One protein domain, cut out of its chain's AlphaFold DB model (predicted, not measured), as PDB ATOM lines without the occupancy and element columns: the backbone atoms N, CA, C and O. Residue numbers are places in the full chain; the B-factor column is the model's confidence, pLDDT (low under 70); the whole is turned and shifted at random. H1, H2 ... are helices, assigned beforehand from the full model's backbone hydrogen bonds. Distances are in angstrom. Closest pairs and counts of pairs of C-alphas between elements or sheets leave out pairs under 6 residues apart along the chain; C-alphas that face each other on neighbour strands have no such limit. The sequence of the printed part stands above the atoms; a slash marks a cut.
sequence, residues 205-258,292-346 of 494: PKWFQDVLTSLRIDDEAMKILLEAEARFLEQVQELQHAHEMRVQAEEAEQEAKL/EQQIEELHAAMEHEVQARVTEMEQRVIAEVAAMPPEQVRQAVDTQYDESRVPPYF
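This is residues 205 to 258 and 292 to 346 of the 494 residues of a protein of Strigomonas culicis (UniProt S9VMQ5). One very long helix, H1, makes the length of this domain; a second helix, H2, runs back alongside part of it, and the short helix H3 packs on H1 where H1 begins. The far part of H1, residues 241 to 258, sticks out alone as a straight arm, while the tail after H3, residues 337 to 346, has no named element. The printed part has 109 residues with three named helices, in the order H1, H2, H3, and no named strand; the class is all helix. The whole is extended, with a radius of gyration of the C-alphas of 23.0 A, and its C-alphas span 79 by 24 by 20 A, a rod.

Begin with H1, residues 205 to 258, the longest helix by residues, and then look at H2, residues 292 to 323. H1 and H2 touch, and their closest C-alphas are those of Thr 213 and Ile 318, 6.0 A apart. Their lines stand at a shallow tilt of 20 degrees, and they run opposite ways. Now look at H3, residues 326 to 336, which H1 touches with residues 205 to 212 alone. The closest C-alphas of H1 and H3 are those of Phe 208 and Arg 330, 5.9 A apart. These two helices run the same way at a steep tilt of 54 degrees. H2 and H3 are close but not clearly touching, with the C-alphas of Val 321 and Val 329 the closest at 7.3 A. Their lines stand at a steep tilt of 52 degrees, opposite ways. In H1, H2 and H3 every pair of O i and N i+4 is within hydrogen-bond range.

Find C-alpha 205 at (226.228, 159.166, 142.950); from there H1 runs through 54 residues to C-alpha 258 at (237.912, 231.084, 173.575), 79.0 A away. H2 has 32 residues and measures 46.1 A from its first to its last C-alpha; find its first, C-alpha 292, at (240.467, 202.923, 163.758). H3 has 11 residues and ends with C-alpha 336 at (220.737, 174.573, 137.343).

The two C-alphas farthest apart are those of Leu 258 and Glu 327, 79.7 A. Without residues 241 to 258, which stand free, the body has 91 residues and spans 52 by 24 by 19 A. Look for the cut after residue 258: residues 259 to 291 are not printed, and C-alphas 258 and 292 are 29.9 A apart across it. The link from H2 to H3, two residues, is tight. The mean pLDDT of the printed part is 89.2, and residue 258 is under 70.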
ATOM      1  N   PRO A 205     227.249 158.206 142.512       88.00
ATOM      2  CA  PRO A 205     226.228 159.166 142.950       88.00
ATOM      3  C   PRO A 205     226.706 160.184 143.991       88.00
ATOM      4  O   PRO A 205     226.268 161.331 143.990       88.00
ATOM      5  N   LYS A 206     227.638 159.774 144.860       89.44
ATOM      6  CA  LYS A 206     228.226 160.638 145.887       89.44
ATOM      7  C   LYS A 206     228.980 161.832 145.291       89.44
ATOM      8  O   LYS A 206     228.870 162.928 145.817       89.44
ATOM      9  N   TRP A 207     229.668 161.645 144.163       91.75
ATOM     10  CA  TRP A 207     230.376 162.737 143.492       91.75
ATOM     11  C   TRP A 207     229.409 163.860 143.091       91.75
ATOM     12  O   TRP A 207     229.680 165.026 143.353       91.75
ATOM     13  N   PHE A 208     228.229 163.517 142.560       90.81
ATOM     14  CA  PHE A 208     227.204 164.509 142.216       90.81
ATOM     15  C   PHE A 208     226.681 165.261 143.444       90.81
ATOM     16  O   PHE A 208     226.393 166.452 143.356       90.81
ATOM     17  N   GLN A 209     226.562 164.580 144.587       90.94
ATOM     18  CA  GLN A 209     226.161 165.204 145.850       90.94
ATOM     19  C   GLN A 209     227.226 166.183 146.342       90.94
ATOM     20  O   GLN A 209     226.890 167.310 146.700       90.94
ATOM     21  N   ASP A 210     228.496 165.780 146.317       92.31
ATOM     22  CA  ASP A 210     229.619 166.608 146.758       92.31
ATOM     23  C   ASP A 210     229.758 167.858 145.866       92.31
ATOM     24  O   ASP A 210     229.861 168.976 146.373       92.31
ATOM     25  N   VAL A 211     229.650 167.697 144.542       92.69
ATOM     26  CA  VAL A 211     229.686 168.809 143.576       92.69
ATOM     27  C   VAL A 211     228.510 169.764 143.768       92.69
ATOM     28  O   VAL A 211     228.712 170.975 143.847       92.69
ATOM     29  N   LEU A 212     227.281 169.247 143.884       92.19
ATOM     30  CA  LEU A 212     226.105 170.090 144.110       92.19
ATOM     31  C   LEU A 212     226.202 170.848 145.437       92.19
ATOM     32  O   LEU A 212     225.818 172.011 145.518       92.19
ATOM     33  N   THR A 213     226.729 170.192 146.470       93.56
ATOM     34  CA  THR A 213     226.970 170.802 147.779       93.56
ATOM     35  C   THR A 213     227.967 171.947 147.658       93.56
ATOM     36  O   THR A 213     227.649 173.049 148.094       93.56
ATOM     37  N   SER A 214     229.114 171.729 147.006       94.19
ATOM     38  CA  SER A 214     230.117 172.778 146.774       94.19
ATOM     39  C   SER A 214     229.521 173.971 146.031       94.19
ATOM     40  O   SER A 214     229.625 175.096 146.501       94.19
ATOM     41  N   LEU A 215     228.824 173.732 144.915       93.62
ATOM     42  CA  LEU A 215     228.255 174.806 144.096       93.62
ATOM     43  C   LEU A 215     227.206 175.633 144.850       93.62
ATOM     44  O   LEU A 215     227.171 176.857 144.722       93.62
ATOM     45  N   ARG A 216     226.359 174.976 145.651       93.88
ATOM     46  CA  ARG A 216     225.350 175.647 146.482       93.88
ATOM     47  C   ARG A 216     225.971 176.416 147.645       93.88
ATOM     48  O   ARG A 216     225.484 177.497 147.967       93.88
ATOM     49  N   ILE A 217     227.016 175.864 148.264       94.25
ATOM     50  CA  ILE A 217     227.787 176.553 149.304       94.25
ATOM     51  C   ILE A 217     228.436 177.798 148.709       94.25
ATOM     52  O   ILE A 217     228.272 178.865 149.282       94.25
ATOM     53  N   ASP A 218     229.090 177.695 147.551       92.06
ATOM     54  CA  ASP A 218     229.753 178.830 146.901       92.06
ATOM     55  C   ASP A 218     228.761 179.964 146.588       92.06
ATOM     56  O   ASP A 218     229.036 181.132 146.878       92.06
ATOM     57  N   ASP A 219     227.584 179.628 146.045       92.75
ATOM     58  CA  ASP A 219     226.541 180.608 145.719       92.75
ATOM     59  C   ASP A 219     225.989 181.313 146.973       92.75
ATOM     60  O   ASP A 219     225.890 182.545 147.012       92.75
ATOM     61  N   GLU A 220     225.633 180.558 148.019       92.75
ATOM     62  CA  GLU A 220     225.048 181.143 149.233       92.75
ATOM     63  C   GLU A 220     226.116 181.818 150.113       92.75
ATOM     64  O   GLU A 220     225.835 182.849 150.727       92.75
ATOM     65  N   ALA A 221     227.356 181.321 150.135       93.56
ATOM     66  CA  ALA A 221     228.478 181.961 150.823       93.56
ATOM     67  C   ALA A 221     228.799 183.319 150.198       93.56
ATOM     68  O   ALA A 221     228.947 184.302 150.926       93.56
ATOM     69  N   MET A 222     228.826 183.405 148.863       93.50
ATOM     70  CA  MET A 222     229.009 184.674 148.152       93.50
ATOM     71  C   MET A 222     227.930 185.687 148.546       93.50
ATOM     72  O   MET A 222     228.222 186.852 148.810       93.50
ATOM     73  N   LYS A 223     226.675 185.244 148.647       94.75
ATOM     74  CA  LYS A 223     225.568 186.103 149.068       94.75
ATOM     75  C   LYS A 223     225.701 186.565 150.521       94.75
ATOM     76  O   LYS A 223     225.514 187.751 150.788       94.75
ATOM     77  N   ILE A 224     226.051 185.671 151.450       93.56
ATOM     78  CA  ILE A 224     226.298 186.031 152.857       93.56
ATOM     79  C   ILE A 224     227.437 187.051 152.956       93.56
ATOM     80  O   ILE A 224     227.319 188.018 153.708       93.56
ATOM     81  N   LEU A 225     228.508 186.851 152.187       93.69
ATOM     82  CA  LEU A 225     229.667 187.735 152.165       93.69
ATOM     83  C   LEU A 225     229.307 189.126 151.630       93.69
ATOM     84  O   LEU A 225     229.623 190.116 152.283       93.69
ATOM     85  N   LEU A 226     228.565 189.212 150.522       94.81
ATOM     86  CA  LEU A 226     228.077 190.485 149.975       94.81
ATOM     87  C   LEU A 226     227.134 191.216 150.944       94.81
ATOM     88  O   LEU A 226     227.230 192.433 151.112       94.81
ATOM     89  N   GLU A 227     226.227 190.491 151.607       93.88
ATOM     90  CA  GLU A 227     225.353 191.064 152.640       93.88
ATOM     91  C   GLU A 227     226.155 191.610 153.828       93.88
ATOM     92  O   GLU A 227     225.823 192.668 154.365       93.88
ATOM     93  N   ALA A 228     227.187 190.888 154.261       92.31
ATOM     94  CA  ALA A 228     228.025 191.290 155.381       92.31
ATOM     95  C   ALA A 228     228.925 192.479 155.040       92.31
ATOM     96  O   ALA A 228     229.029 193.400 155.845       92.31
ATOM     97  N   GLU A 229     229.506 192.503 153.838       92.50
ATOM     98  CA  GLU A 229     230.279 193.640 153.334       92.50
ATOM     99  C   GLU A 229     229.414 194.906 153.289       92.50
ATOM    100  O   GLU A 229     229.827 195.956 153.778       92.50
ATOM    101  N   ALA A 230     228.173 194.804 152.801       93.81
ATOM    102  CA  ALA A 230     227.242 195.930 152.781       93.81
ATOM    103  C   ALA A 230     226.935 196.466 154.193       93.81
ATOM    104  O   ALA A 230     226.988 197.677 154.411       93.81
ATOM    105  N   ARG A 231     226.664 195.576 155.161       93.12
ATOM    106  CA  ARG A 231     226.421 195.965 156.565       93.12
ATOM    107  C   ARG A 231     227.656 196.579 157.214       93.12
ATOM    108  O   ARG A 231     227.537 197.565 157.936       93.12
ATOM    109  N   PHE A 232     228.830 196.007 156.957       93.25
ATOM    110  CA  PHE A 232     230.093 196.526 157.468       93.25
ATOM    111  C   PHE A 232     230.339 197.950 156.961       93.25
ATOM    112  O   PHE A 232     230.635 198.838 157.755       93.25
ATOM    113  N   LEU A 233     230.146 198.199 155.662       93.19
ATOM    114  CA  LEU A 233     230.307 199.533 155.079       93.19
ATOM    115  C   LEU A 233     229.328 200.556 155.668       93.19
ATOM    116  O   LEU A 233     229.738 201.680 155.949       93.19
ATOM    117  N   GLU A 234     228.065 200.177 155.882       93.88
ATOM    118  CA  GLU A 234     227.065 201.040 156.527       93.88
ATOM    119  C   GLU A 234     227.499 201.419 157.953       93.88
ATOM    120  O   GLU A 234     227.571 202.600 158.292       93.88
ATOM    121  N   GLN A 235     227.905 200.439 158.760       90.50
ATOM    122  CA  GLN A 235     228.357 200.664 160.135       90.50
ATOM    123  C   GLN A 235     229.664 201.471 160.215       90.50
ATOM    124  O   GLN A 235     229.828 202.304 161.108       90.50
ATOM    125  N   VAL A 236     230.596 201.279 159.274       92.44
ATOM    126  CA  VAL A 236     231.819 202.095 159.185       92.44
ATOM    127  C   VAL A 236     231.483 203.548 158.845       92.44
ATOM    128  O   VAL A 236     232.036 204.451 159.473       92.44
ATOM    129  N   GLN A 237     230.561 203.790 157.908       91.88
ATOM    130  CA  GLN A 237     230.107 205.146 157.575       91.88
ATOM    131  C   GLN A 237     229.447 205.830 158.777       91.88
ATOM    132  O   GLN A 237     229.720 207.000 159.042       91.88
ATOM    133  N   GLU A 238     228.626 205.105 159.542       91.94
ATOM    134  CA  GLU A 238     228.022 205.621 160.774       91.94
ATOM    135  C   GLU A 238     229.074 205.994 161.826       91.94
ATOM    136  O   GLU A 238     228.992 207.074 162.416       91.94
ATOM    137  N   LEU A 239     230.080 205.140 162.048       89.25
ATOM    138  CA  LEU A 239     231.173 205.406 162.991       89.25
ATOM    139  C   LEU A 239     232.022 206.608 162.564       89.25
ATOM    140  O   LEU A 239     232.361 207.448 163.401       89.25
ATOM    141  N   GLN A 240     232.333 206.718 161.270       88.75
ATOM    142  CA  GLN A 240     233.061 207.856 160.705       88.75
ATOM    143  C   GLN A 240     232.267 209.154 160.866       88.75
ATOM    144  O   GLN A 240     232.784 210.119 161.426       88.75
ATOM    145  N   HIS A 241     230.986 209.155 160.490       91.00
ATOM    146  CA  HIS A 241     230.113 210.315 160.651       91.00
ATOM    147  C   HIS A 241     229.950 210.702 162.131       91.00
ATOM    148  O   HIS A 241     230.032 211.876 162.492       91.00
ATOM    149  N   ALA A 242     229.775 209.727 163.028       89.50
ATOM    150  CA  ALA A 242     229.699 209.979 164.464       89.50
ATOM    151  C   ALA A 242     230.996 210.590 165.017       89.50
ATOM    152  O   ALA A 242     230.937 211.463 165.885       89.50
ATOM    153  N   HIS A 243     232.161 210.165 164.525       87.00
ATOM    154  CA  HIS A 243     233.438 210.765 164.898       87.00
ATOM    155  C   HIS A 243     233.589 212.192 164.371       87.00
ATOM    156  O   HIS A 243     233.931 213.082 165.148       87.00
ATOM    157  N   GLU A 244     233.273 212.435 163.101       87.06
ATOM    158  CA  GLU A 244     233.312 213.773 162.498       87.06
ATOM    159  C   GLU A 244     232.423 214.758 163.267       87.06
ATOM    160  O   GLU A 244     232.871 215.847 163.627       87.06
ATOM    161  N   MET A 245     231.198 214.353 163.617       85.69
ATOM    162  CA  MET A 245     230.287 215.172 164.424       85.69
ATOM    163  C   MET A 245     230.840 215.466 165.825       85.69
ATOM    164  O   MET A 245     230.586 216.540 166.374       85.69
ATOM    165  N   ARG A 246     231.597 214.534 166.418       85.88
ATOM    166  CA  ARG A 246     232.254 214.740 167.720       85.88
ATOM    167  C   ARG A 246     233.409 215.722 167.622       85.88
ATOM    168  O   ARG A 246     233.468 216.629 168.445       85.88
ATOM    169  N   VAL A 247     234.266 215.583 166.612       86.06
ATOM    170  CA  VAL A 247     235.368 216.523 166.358       86.06
ATOM    171  C   VAL A 247     234.812 217.932 166.130       86.06
ATOM    172  O   VAL A 247     235.234 218.865 166.806       86.06
ATOM    173  N   GLN A 248     233.781 218.077 165.289       84.81
ATOM    174  CA  GLN A 248     233.122 219.369 165.049       84.81
ATOM    175  C   GLN A 248     232.491 219.964 166.321       84.81
ATOM    176  O   GLN A 248     232.556 221.174 166.544       84.81
ATOM    177  N   ALA A 249     231.879 219.137 167.176       84.06
ATOM    178  CA  ALA A 249     231.304 219.595 168.440       84.06
ATOM    179  C   ALA A 249     232.381 220.045 169.446       84.06
ATOM    180  O   ALA A 249     232.188 221.052 170.132       84.06
ATOM    181  N   GLU A 250     233.510 219.334 169.523       82.81
ATOM    182  CA  GLU A 250     234.654 219.716 170.357       82.81
ATOM    183  C   GLU A 250     235.304 221.016 169.868       82.81
ATOM    184  O   GLU A 250     235.600 221.890 170.687       82.81
ATOM    185  N   GLU A 251     235.475 221.183 168.553       78.81
ATOM    186  CA  GLU A 251     235.957 222.427 167.939       78.81
ATOM    187  C   GLU A 251     235.023 223.604 168.262       78.81
ATOM    188  O   GLU A 251     235.477 224.631 168.771       78.81
ATOM    189  N   ALA A 252     233.706 223.433 168.094       81.44
ATOM    190  CA  ALA A 252     232.715 224.458 168.432       81.44
ATOM    191  C   ALA A 252     232.704 224.809 169.935       81.44
ATOM    192  O   ALA A 252     232.552 225.976 170.313       81.44
ATOM    193  N   GLU A 253     232.891 223.824 170.820       80.00
ATOM    194  CA  GLU A 253     232.997 224.061 172.263       80.00
ATOM    195  C   GLU A 253     234.299 224.802 172.624       80.00
ATOM    196  O   GLU A 253     234.298 225.673 173.504       80.00
ATOM    197  N   GLN A 254     235.415 224.492 171.956       73.19
ATOM    198  CA  GLN A 254     236.687 225.201 172.125       73.19
ATOM    199  C   GLN A 254     236.595 226.653 171.643       73.19
ATOM    200  O   GLN A 254     237.021 227.558 172.367       73.19
ATOM    201  N   GLU A 255     235.976 226.898 170.489       75.81
ATOM    202  CA  GLU A 255     235.704 228.248 169.984       75.81
ATOM    203  C   GLU A 255     234.812 229.047 170.949       75.81
ATOM    204  O   GLU A 255     235.126 230.193 171.291       75.81
ATOM    205  N   ALA A 256     233.756 228.430 171.490       73.62
ATOM    206  CA  ALA A 256     232.888 229.058 172.487       73.62
ATOM    207  C   ALA A 256     233.629 229.390 173.801       73.62
ATOM    208  O   ALA A 256     233.389 230.437 174.410       73.62
ATOM    209  N   LYS A 257     234.564 228.534 174.238       74.88
ATOM    210  CA  LYS A 257     235.420 228.781 175.415       74.88
ATOM    211  C   LYS A 257     236.434 229.901 175.173       74.88
ATOM    212  O   LYS A 257     236.662 230.700 176.083       74.88
ATOM    213  N   LEU A 258     237.009 229.995 173.972       66.12
ATOM    214  CA  LEU A 258     237.912 231.084 173.575       66.12
ATOM    215  C   LEU A 258     237.189 232.438 173.535       66.12
ATOM    216  O   LEU A 258     237.770 233.454 173.921       66.12
ATOM    217  N   GLU A 292     239.768 203.995 164.454       81.25
ATOM    218  CA  GLU A 292     240.467 202.923 163.758       81.25
ATOM    219  C   GLU A 292     240.389 201.598 164.533       81.25
ATOM    220  O   GLU A 292     240.097 200.566 163.936       81.25
ATOM    221  N   GLN A 293     240.547 201.623 165.864       86.25
ATOM    222  CA  GLN A 293     240.379 200.428 166.707       86.25
ATOM    223  C   GLN A 293     238.915 199.983 166.788       86.25
ATOM    224  O   GLN A 293     238.645 198.792 166.885       86.25
ATOM    225  N   GLN A 294     237.962 200.918 166.735       84.25
ATOM    226  CA  GLN A 294     236.535 200.579 166.716       84.25
ATOM    227  C   GLN A 294     236.130 199.910 165.395       84.25
ATOM    228  O   GLN A 294     235.338 198.972 165.413       84.25
ATOM    229  N   ILE A 295     236.699 200.345 164.265       86.56
ATOM    230  CA  ILE A 295     236.499 199.717 162.950       86.56
ATOM    231  C   ILE A 295     237.142 198.324 162.909       86.56
ATOM    232  O   ILE A 295     236.542 197.396 162.375       86.56
ATOM    233  N   GLU A 296     238.328 198.152 163.494       88.19
ATOM    234  CA  GLU A 296     239.005 196.849 163.566       88.19
ATOM    235  C   GLU A 296     238.247 195.854 164.465       88.19
ATOM    236  O   GLU A 296     238.046 194.701 164.085       88.19
ATOM    237  N   GLU A 297     237.740 196.304 165.618       89.94
ATOM    238  CA  GLU A 297     236.870 195.499 166.487       89.94
ATOM    239  C   GLU A 297     235.550 195.131 165.792       89.94
ATOM    240  O   GLU A 297     235.085 193.995 165.918       89.94
ATOM    241  N   LEU A 298     234.970 196.058 165.023       88.94
ATOM    242  CA  LEU A 298     233.777 195.812 164.214       88.94
ATOM    243  C   LEU A 298     234.041 194.780 163.111       88.94
ATOM    244  O   LEU A 298     233.218 193.891 162.902       88.94
ATOM    245  N   HIS A 299     235.190 194.874 162.437       89.62
ATOM    246  CA  HIS A 299     235.602 193.925 161.408       89.62
ATOM    247  C   HIS A 299     235.755 192.520 161.991       89.62
ATOM    248  O   HIS A 299     235.123 191.591 161.503       89.62
ATOM    249  N   ALA A 300     236.491 192.374 163.097       92.19
ATOM    250  CA  ALA A 300     236.677 191.083 163.759       92.19
ATOM    251  C   ALA A 300     235.354 190.482 164.277       92.19
ATOM    252  O   ALA A 300     235.141 189.269 164.209       92.19
ATOM    253  N   ALA A 301     234.440 191.320 164.785       91.81
ATOM    254  CA  ALA A 301     233.112 190.877 165.204       91.81
ATOM    255  C   ALA A 301     232.262 190.401 164.013       91.81
ATOM    256  O   ALA A 301     231.641 189.338 164.094       91.81
ATOM    257  N   MET A 302     232.271 191.153 162.908       90.00
ATOM    258  CA  MET A 302     231.558 190.805 161.677       90.00
ATOM    259  C   MET A 302     232.136 189.539 161.039       90.00
ATOM    260  O   MET A 302     231.373 188.670 160.635       90.00
ATOM    261  N   GLU A 303     233.459 189.376 161.005       88.94
ATOM    262  CA  GLU A 303     234.117 188.156 160.518       88.94
ATOM    263  C   GLU A 303     233.671 186.920 161.307       88.94
ATOM    264  O   GLU A 303     233.334 185.898 160.711       88.94
ATOM    265  N   HIS A 304     233.603 187.007 162.640       92.31
ATOM    266  CA  HIS A 304     233.126 185.895 163.466       92.31
ATOM    267  C   HIS A 304     231.631 185.603 163.238       92.31
ATOM    268  O   HIS A 304     231.231 184.438 163.197       92.31
ATOM    269  N   GLU A 305     230.794 186.635 163.072       92.56
ATOM    270  CA  GLU A 305     229.375 186.469 162.724       92.56
ATOM    271  C   GLU A 305     229.208 185.806 161.350       92.56
ATOM    272  O   GLU A 305     228.443 184.850 161.213       92.56
ATOM    273  N   VAL A 306     229.942 186.277 160.342       92.69
ATOM    274  CA  VAL A 306     229.935 185.721 158.985       92.69
ATOM    275  C   VAL A 306     230.403 184.276 159.004       92.69
ATOM    276  O   VAL A 306     229.718 183.426 158.444       92.69
ATOM    277  N   GLN A 307     231.492 183.965 159.706       92.44
ATOM    278  CA  GLN A 307     231.990 182.596 159.817       92.44
ATOM    279  C   GLN A 307     230.965 181.673 160.492       92.44
ATOM    280  O   GLN A 307     230.730 180.556 160.027       92.44
ATOM    281  N   ALA A 308     230.292 182.140 161.548       94.19
ATOM    282  CA  ALA A 308     229.209 181.391 162.182       94.19
ATOM    283  C   ALA A 308     228.025 181.176 161.218       94.19
ATOM    284  O   ALA A 308     227.535 180.054 161.089       94.19
ATOM    285  N   ARG A 309     227.610 182.209 160.471       93.38
ATOM    286  CA  ARG A 309     226.535 182.103 159.467       93.38
ATOM    287  C   ARG A 309     226.894 181.162 158.317       93.38
ATOM    288  O   ARG A 309     226.029 180.411 157.876       93.38
ATOM    289  N   VAL A 310     228.135 181.201 157.835       93.25
ATOM    290  CA  VAL A 310     228.625 180.321 156.765       93.25
ATOM    291  C   VAL A 310     228.625 178.874 157.242       93.25
ATOM    292  O   VAL A 310     228.038 178.038 156.574       93.25
ATOM    293  N   THR A 311     229.160 178.575 158.429       93.25
ATOM    294  CA  THR A 311     229.167 177.195 158.958       93.25
ATOM    295  C   THR A 311     227.759 176.635 159.205       93.25
ATOM    296  O   THR A 311     227.496 175.467 158.913       93.25
ATOM    297  N   GLU A 312     226.821 177.451 159.696       94.19
ATOM    298  CA  GLU A 312     225.413 177.050 159.822       94.19
ATOM    299  C   GLU A 312     224.777 176.803 158.444       94.19
ATOM    300  O   GLU A 312     224.058 175.820 158.246       94.19
ATOM    301  N   MET A 313     225.054 177.677 157.473       93.69
ATOM    302  CA  MET A 313     224.586 177.536 156.095       93.69
ATOM    303  C   MET A 313     225.148 176.272 155.434       93.69
ATOM    304  O   MET A 313     224.368 175.506 154.873       93.69
ATOM    305  N   GLU A 314     226.446 175.998 155.564       92.06
ATOM    306  CA  GLU A 314     227.101 174.793 155.046       92.06
ATOM    307  C   GLU A 314     226.417 173.533 155.579       92.06
ATOM    308  O   GLU A 314     226.036 172.656 154.805       92.06
ATOM    309  N   GLN A 315     226.169 173.463 156.892       93.31
ATOM    310  CA  GLN A 315     225.463 172.333 157.504       93.31
ATOM    311  C   GLN A 315     224.047 172.165 156.946       93.31
ATOM    312  O   GLN A 315     223.611 171.038 156.694       93.31
ATOM    313  N   ARG A 316     223.329 173.271 156.726       94.56
ATOM    314  CA  ARG A 316     221.987 173.248 156.130       94.56
ATOM    315  C   ARG A 316     222.016 172.762 154.685       94.56
ATOM    316  O   ARG A 316     221.193 171.922 154.332       94.56
ATOM    317  N   VAL A 317     222.956 173.247 153.873       93.19
ATOM    318  CA  VAL A 317     223.107 172.836 152.471       93.19
ATOM    319  C   VAL A 317     223.498 171.362 152.380       93.19
ATOM    320  O   VAL A 317     222.864 170.625 151.628       93.19
ATOM    321  N   ILE A 318     224.459 170.904 153.188       92.50
ATOM    322  CA  ILE A 318     224.862 169.490 153.256       92.50
ATOM    323  C   ILE A 318     223.662 168.609 153.620       92.50
ATOM    324  O   ILE A 318     223.411 167.603 152.956       92.50
ATOM    325  N   ALA A 319     222.893 168.982 154.649       92.19
ATOM    326  CA  ALA A 319     221.721 168.220 155.072       92.19
ATOM    327  C   ALA A 319     220.626 168.185 153.992       92.19
ATOM    328  O   ALA A 319     219.992 167.150 153.790       92.19
ATOM    329  N   GLU A 320     220.416 169.295 153.283       91.56
ATOM    330  CA  GLU A 320     219.436 169.374 152.202       91.56
ATOM    331  C   GLU A 320     219.847 168.520 150.997       91.56
ATOM    332  O   GLU A 320     219.038 167.744 150.494       91.56
ATOM    333  N   VAL A 321     221.110 168.605 150.563       90.94
ATOM    334  CA  VAL A 321     221.626 167.812 149.436       90.94
ATOM    335  C   VAL A 321     221.663 166.323 149.766       90.94
ATOM    336  O   VAL A 321     221.276 165.511 148.927       90.94
ATOM    337  N   ALA A 322     222.027 165.953 150.995       90.31
ATOM    338  CA  ALA A 322     222.002 164.561 151.445       90.31
ATOM    339  C   ALA A 322     220.583 163.966 151.505       90.31
ATOM    340  O   ALA A 322     220.418 162.757 151.353       90.31
ATOM    341  N   ALA A 323     219.554 164.795 151.721       91.31
ATOM    342  CA  ALA A 323     218.159 164.360 151.729       91.31
ATOM    343  C   ALA A 323     217.562 164.194 150.318       91.31
ATOM    344  O   ALA A 323     216.495 163.589 150.176       91.31
ATOM    345  N   MET A 324     218.217 164.718 149.277       87.75
ATOM    346  CA  MET A 324     217.727 164.620 147.904       87.75
ATOM    347  C   MET A 324     218.002 163.238 147.285       87.75
ATOM    348  O   MET A 324     219.079 162.665 147.468       87.75
ATOM    349  N   PRO A 325     217.064 162.699 146.482       91.19
ATOM    350  CA  PRO A 325     217.301 161.497 145.693       91.19
ATOM    351  C   PRO A 325     218.478 161.671 144.716       91.19
ATOM    352  O   PRO A 325     218.585 162.726 144.085       91.19
ATOM    353  N   PRO A 326     219.303 160.629 144.489       85.31
ATOM    354  CA  PRO A 326     220.460 160.698 143.591       85.31
ATOM    355  C   PRO A 326     220.158 161.206 142.173       85.31
ATOM    356  O   PRO A 326     220.933 161.974 141.609       85.31
ATOM    357  N   GLU A 327     219.011 160.826 141.604       86.81
ATOM    358  CA  GLU A 327     218.593 161.268 140.265       86.81
ATOM    359  C   GLU A 327     218.279 162.767 140.218       86.81
ATOM    360  O   GLU A 327     218.631 163.450 139.256       86.81
ATOM    361  N   GLN A 328     217.656 163.294 141.277       88.81
ATOM    362  CA  GLN A 328     217.340 164.719 141.380       88.81
ATOM    363  C   GLN A 328     218.610 165.548 141.555       88.81
ATOM    364  O   GLN A 328     218.723 166.616 140.960       88.81
ATOM    365  N   VAL A 329     219.588 165.033 142.308       89.69
ATOM    366  CA  VAL A 329     220.910 165.656 142.455       89.69
ATOM    367  C   VAL A 329     221.614 165.742 141.099       89.69
ATOM    368  O   VAL A 329     222.059 166.820 140.713       89.69
ATOM    369  N   ARG A 330     221.650 164.642 140.333       88.06
ATOM    370  CA  ARG A 330     222.243 164.620 138.984       88.06
ATOM    371  C   ARG A 330     221.560 165.623 138.052       88.06
ATOM    372  O   ARG A 330     222.233 166.398 137.381       88.06
ATOM    373  N   GLN A 331     220.227 165.648 138.051       88.31
ATOM    374  CA  GLN A 331     219.457 166.588 137.240       88.31
ATOM    375  C   GLN A 331     219.703 168.045 137.650       88.31
ATOM    376  O   GLN A 331     219.796 168.912 136.782       88.31
ATOM    377  N   ALA A 332     219.805 168.329 138.949       89.12
ATOM    378  CA  ALA A 332     220.080 169.671 139.448       89.12
ATOM    379  C   ALA A 332     221.451 170.171 138.974       89.12
ATOM    380  O   ALA A 332     221.528 171.279 138.448       89.12
ATOM    381  N   VAL A 333     222.496 169.340 139.065       87.69
ATOM    382  CA  VAL A 333     223.835 169.679 138.550       87.69
ATOM    383  C   VAL A 333     223.801 169.929 137.037       87.69
ATOM    384  O   VAL A 333     224.350 170.924 136.582       87.69
ATOM    385  N   ASP A 334     223.103 169.085 136.269       84.50
ATOM    386  CA  ASP A 334     223.043 169.197 134.802       84.50
ATOM    387  C   ASP A 334     222.187 170.380 134.289       84.50
ATOM    388  O   ASP A 334     222.354 170.786 133.139       84.50
ATOM    389  N   THR A 335     221.234 170.902 135.078       87.06
ATOM    390  CA  THR A 335     220.249 171.907 134.605       87.06
ATOM    391  C   THR A 335     220.320 173.267 135.290       87.06
ATOM    392  O   THR A 335     219.947 174.263 134.671       87.06
ATOM    393  N   GLN A 336     220.744 173.332 136.555       89.25
ATOM    394  CA  GLN A 336     220.737 174.573 137.343       89.25
ATOM    395  C   GLN A 336     222.067 175.328 137.266       89.25
ATOM    396  O   GLN A 336     222.109 176.519 137.571       89.25
ATOM    397  N   TYR A 337     223.133 174.650 136.845       89.31
ATOM    398  CA  TYR A 337     224.488 175.181 136.810       89.31
ATOM    399  C   TYR A 337     225.054 175.140 135.392       89.31
ATOM    400  O   TYR A 337     224.740 174.247 134.607       89.31
ATOM    401  N   ASP A 338     225.881 176.132 135.063       86.50
ATOM    402  CA  ASP A 338     226.584 176.186 133.781       86.50
ATOM    403  C   ASP A 338     227.690 175.122 133.716       86.50
ATOM    404  O   ASP A 338     228.368 174.865 134.715       86.50
ATOM    405  N   GLU A 339     227.916 174.539 132.535       82.06
ATOM    406  CA  GLU A 339     228.870 173.436 132.348       82.06
ATOM    407  C   GLU A 339     230.303 173.837 132.725       82.06
ATOM    408  O   GLU A 339     231.077 172.990 133.156       82.06
ATOM    409  N   SER A 340     230.660 175.125 132.635       86.06
ATOM    410  CA  SER A 340     231.991 175.605 133.026       86.06
ATOM    411  C   SER A 340     232.229 175.632 134.538       86.06
ATOM    412  O   SER A 340     233.377 175.727 134.966       86.06
ATOM    413  N   ARG A 341     231.162 175.637 135.349       87.50
ATOM    414  CA  ARG A 341     231.262 175.617 136.817       87.50
ATOM    415  C   ARG A 341     231.337 174.197 137.365       87.50
ATOM    416  O   ARG A 341     231.845 174.006 138.465       87.50
ATOM    417  N   VAL A 342     230.809 173.225 136.627       87.88
ATOM    418  CA  VAL A 342     230.791 171.821 137.037       87.88
ATOM    419  C   VAL A 342     232.185 171.222 136.806       87.88
ATOM    420  O   VAL A 342     232.686 171.272 135.682       87.88
ATOM    421  N   PRO A 343     232.832 170.652 137.838       88.56
ATOM    422  CA  PRO A 343     234.103 169.962 137.663       88.56
ATOM    423  C   PRO A 343     233.984 168.774 136.690       88.56
ATOM    424  O   PRO A 343     232.910 168.173 136.587       88.56
ATOM    425  N   PRO A 344     235.066 168.390 135.992       86.44
ATOM    426  CA  PRO A 344     235.075 167.187 135.163       86.44
ATOM    427  C   PRO A 344     234.697 165.930 135.960       86.44
ATOM    428  O   PRO A 344     235.079 165.785 137.118       86.44
ATOM    429  N   TYR A 345     233.978 164.994 135.329       86.19
ATOM    430  CA  TYR A 345     233.612 163.709 135.950       86.19
ATOM    431  C   TYR A 345     234.833 162.846 136.308       86.19
ATOM    432  O   TYR A 345     234.790 162.096 137.280       86.19
ATOM    433  N   PHE A 346     235.883 162.936 135.486       87.44
ATOM    434  CA  PHE A 346     237.154 162.223 135.608       87.44
ATOM    435  C   PHE A 346     238.274 163.164 135.157       87.44
ATOM    436  O   PHE A 346     238.090 163.911 134.189       87.44
TER     437      PHE A 346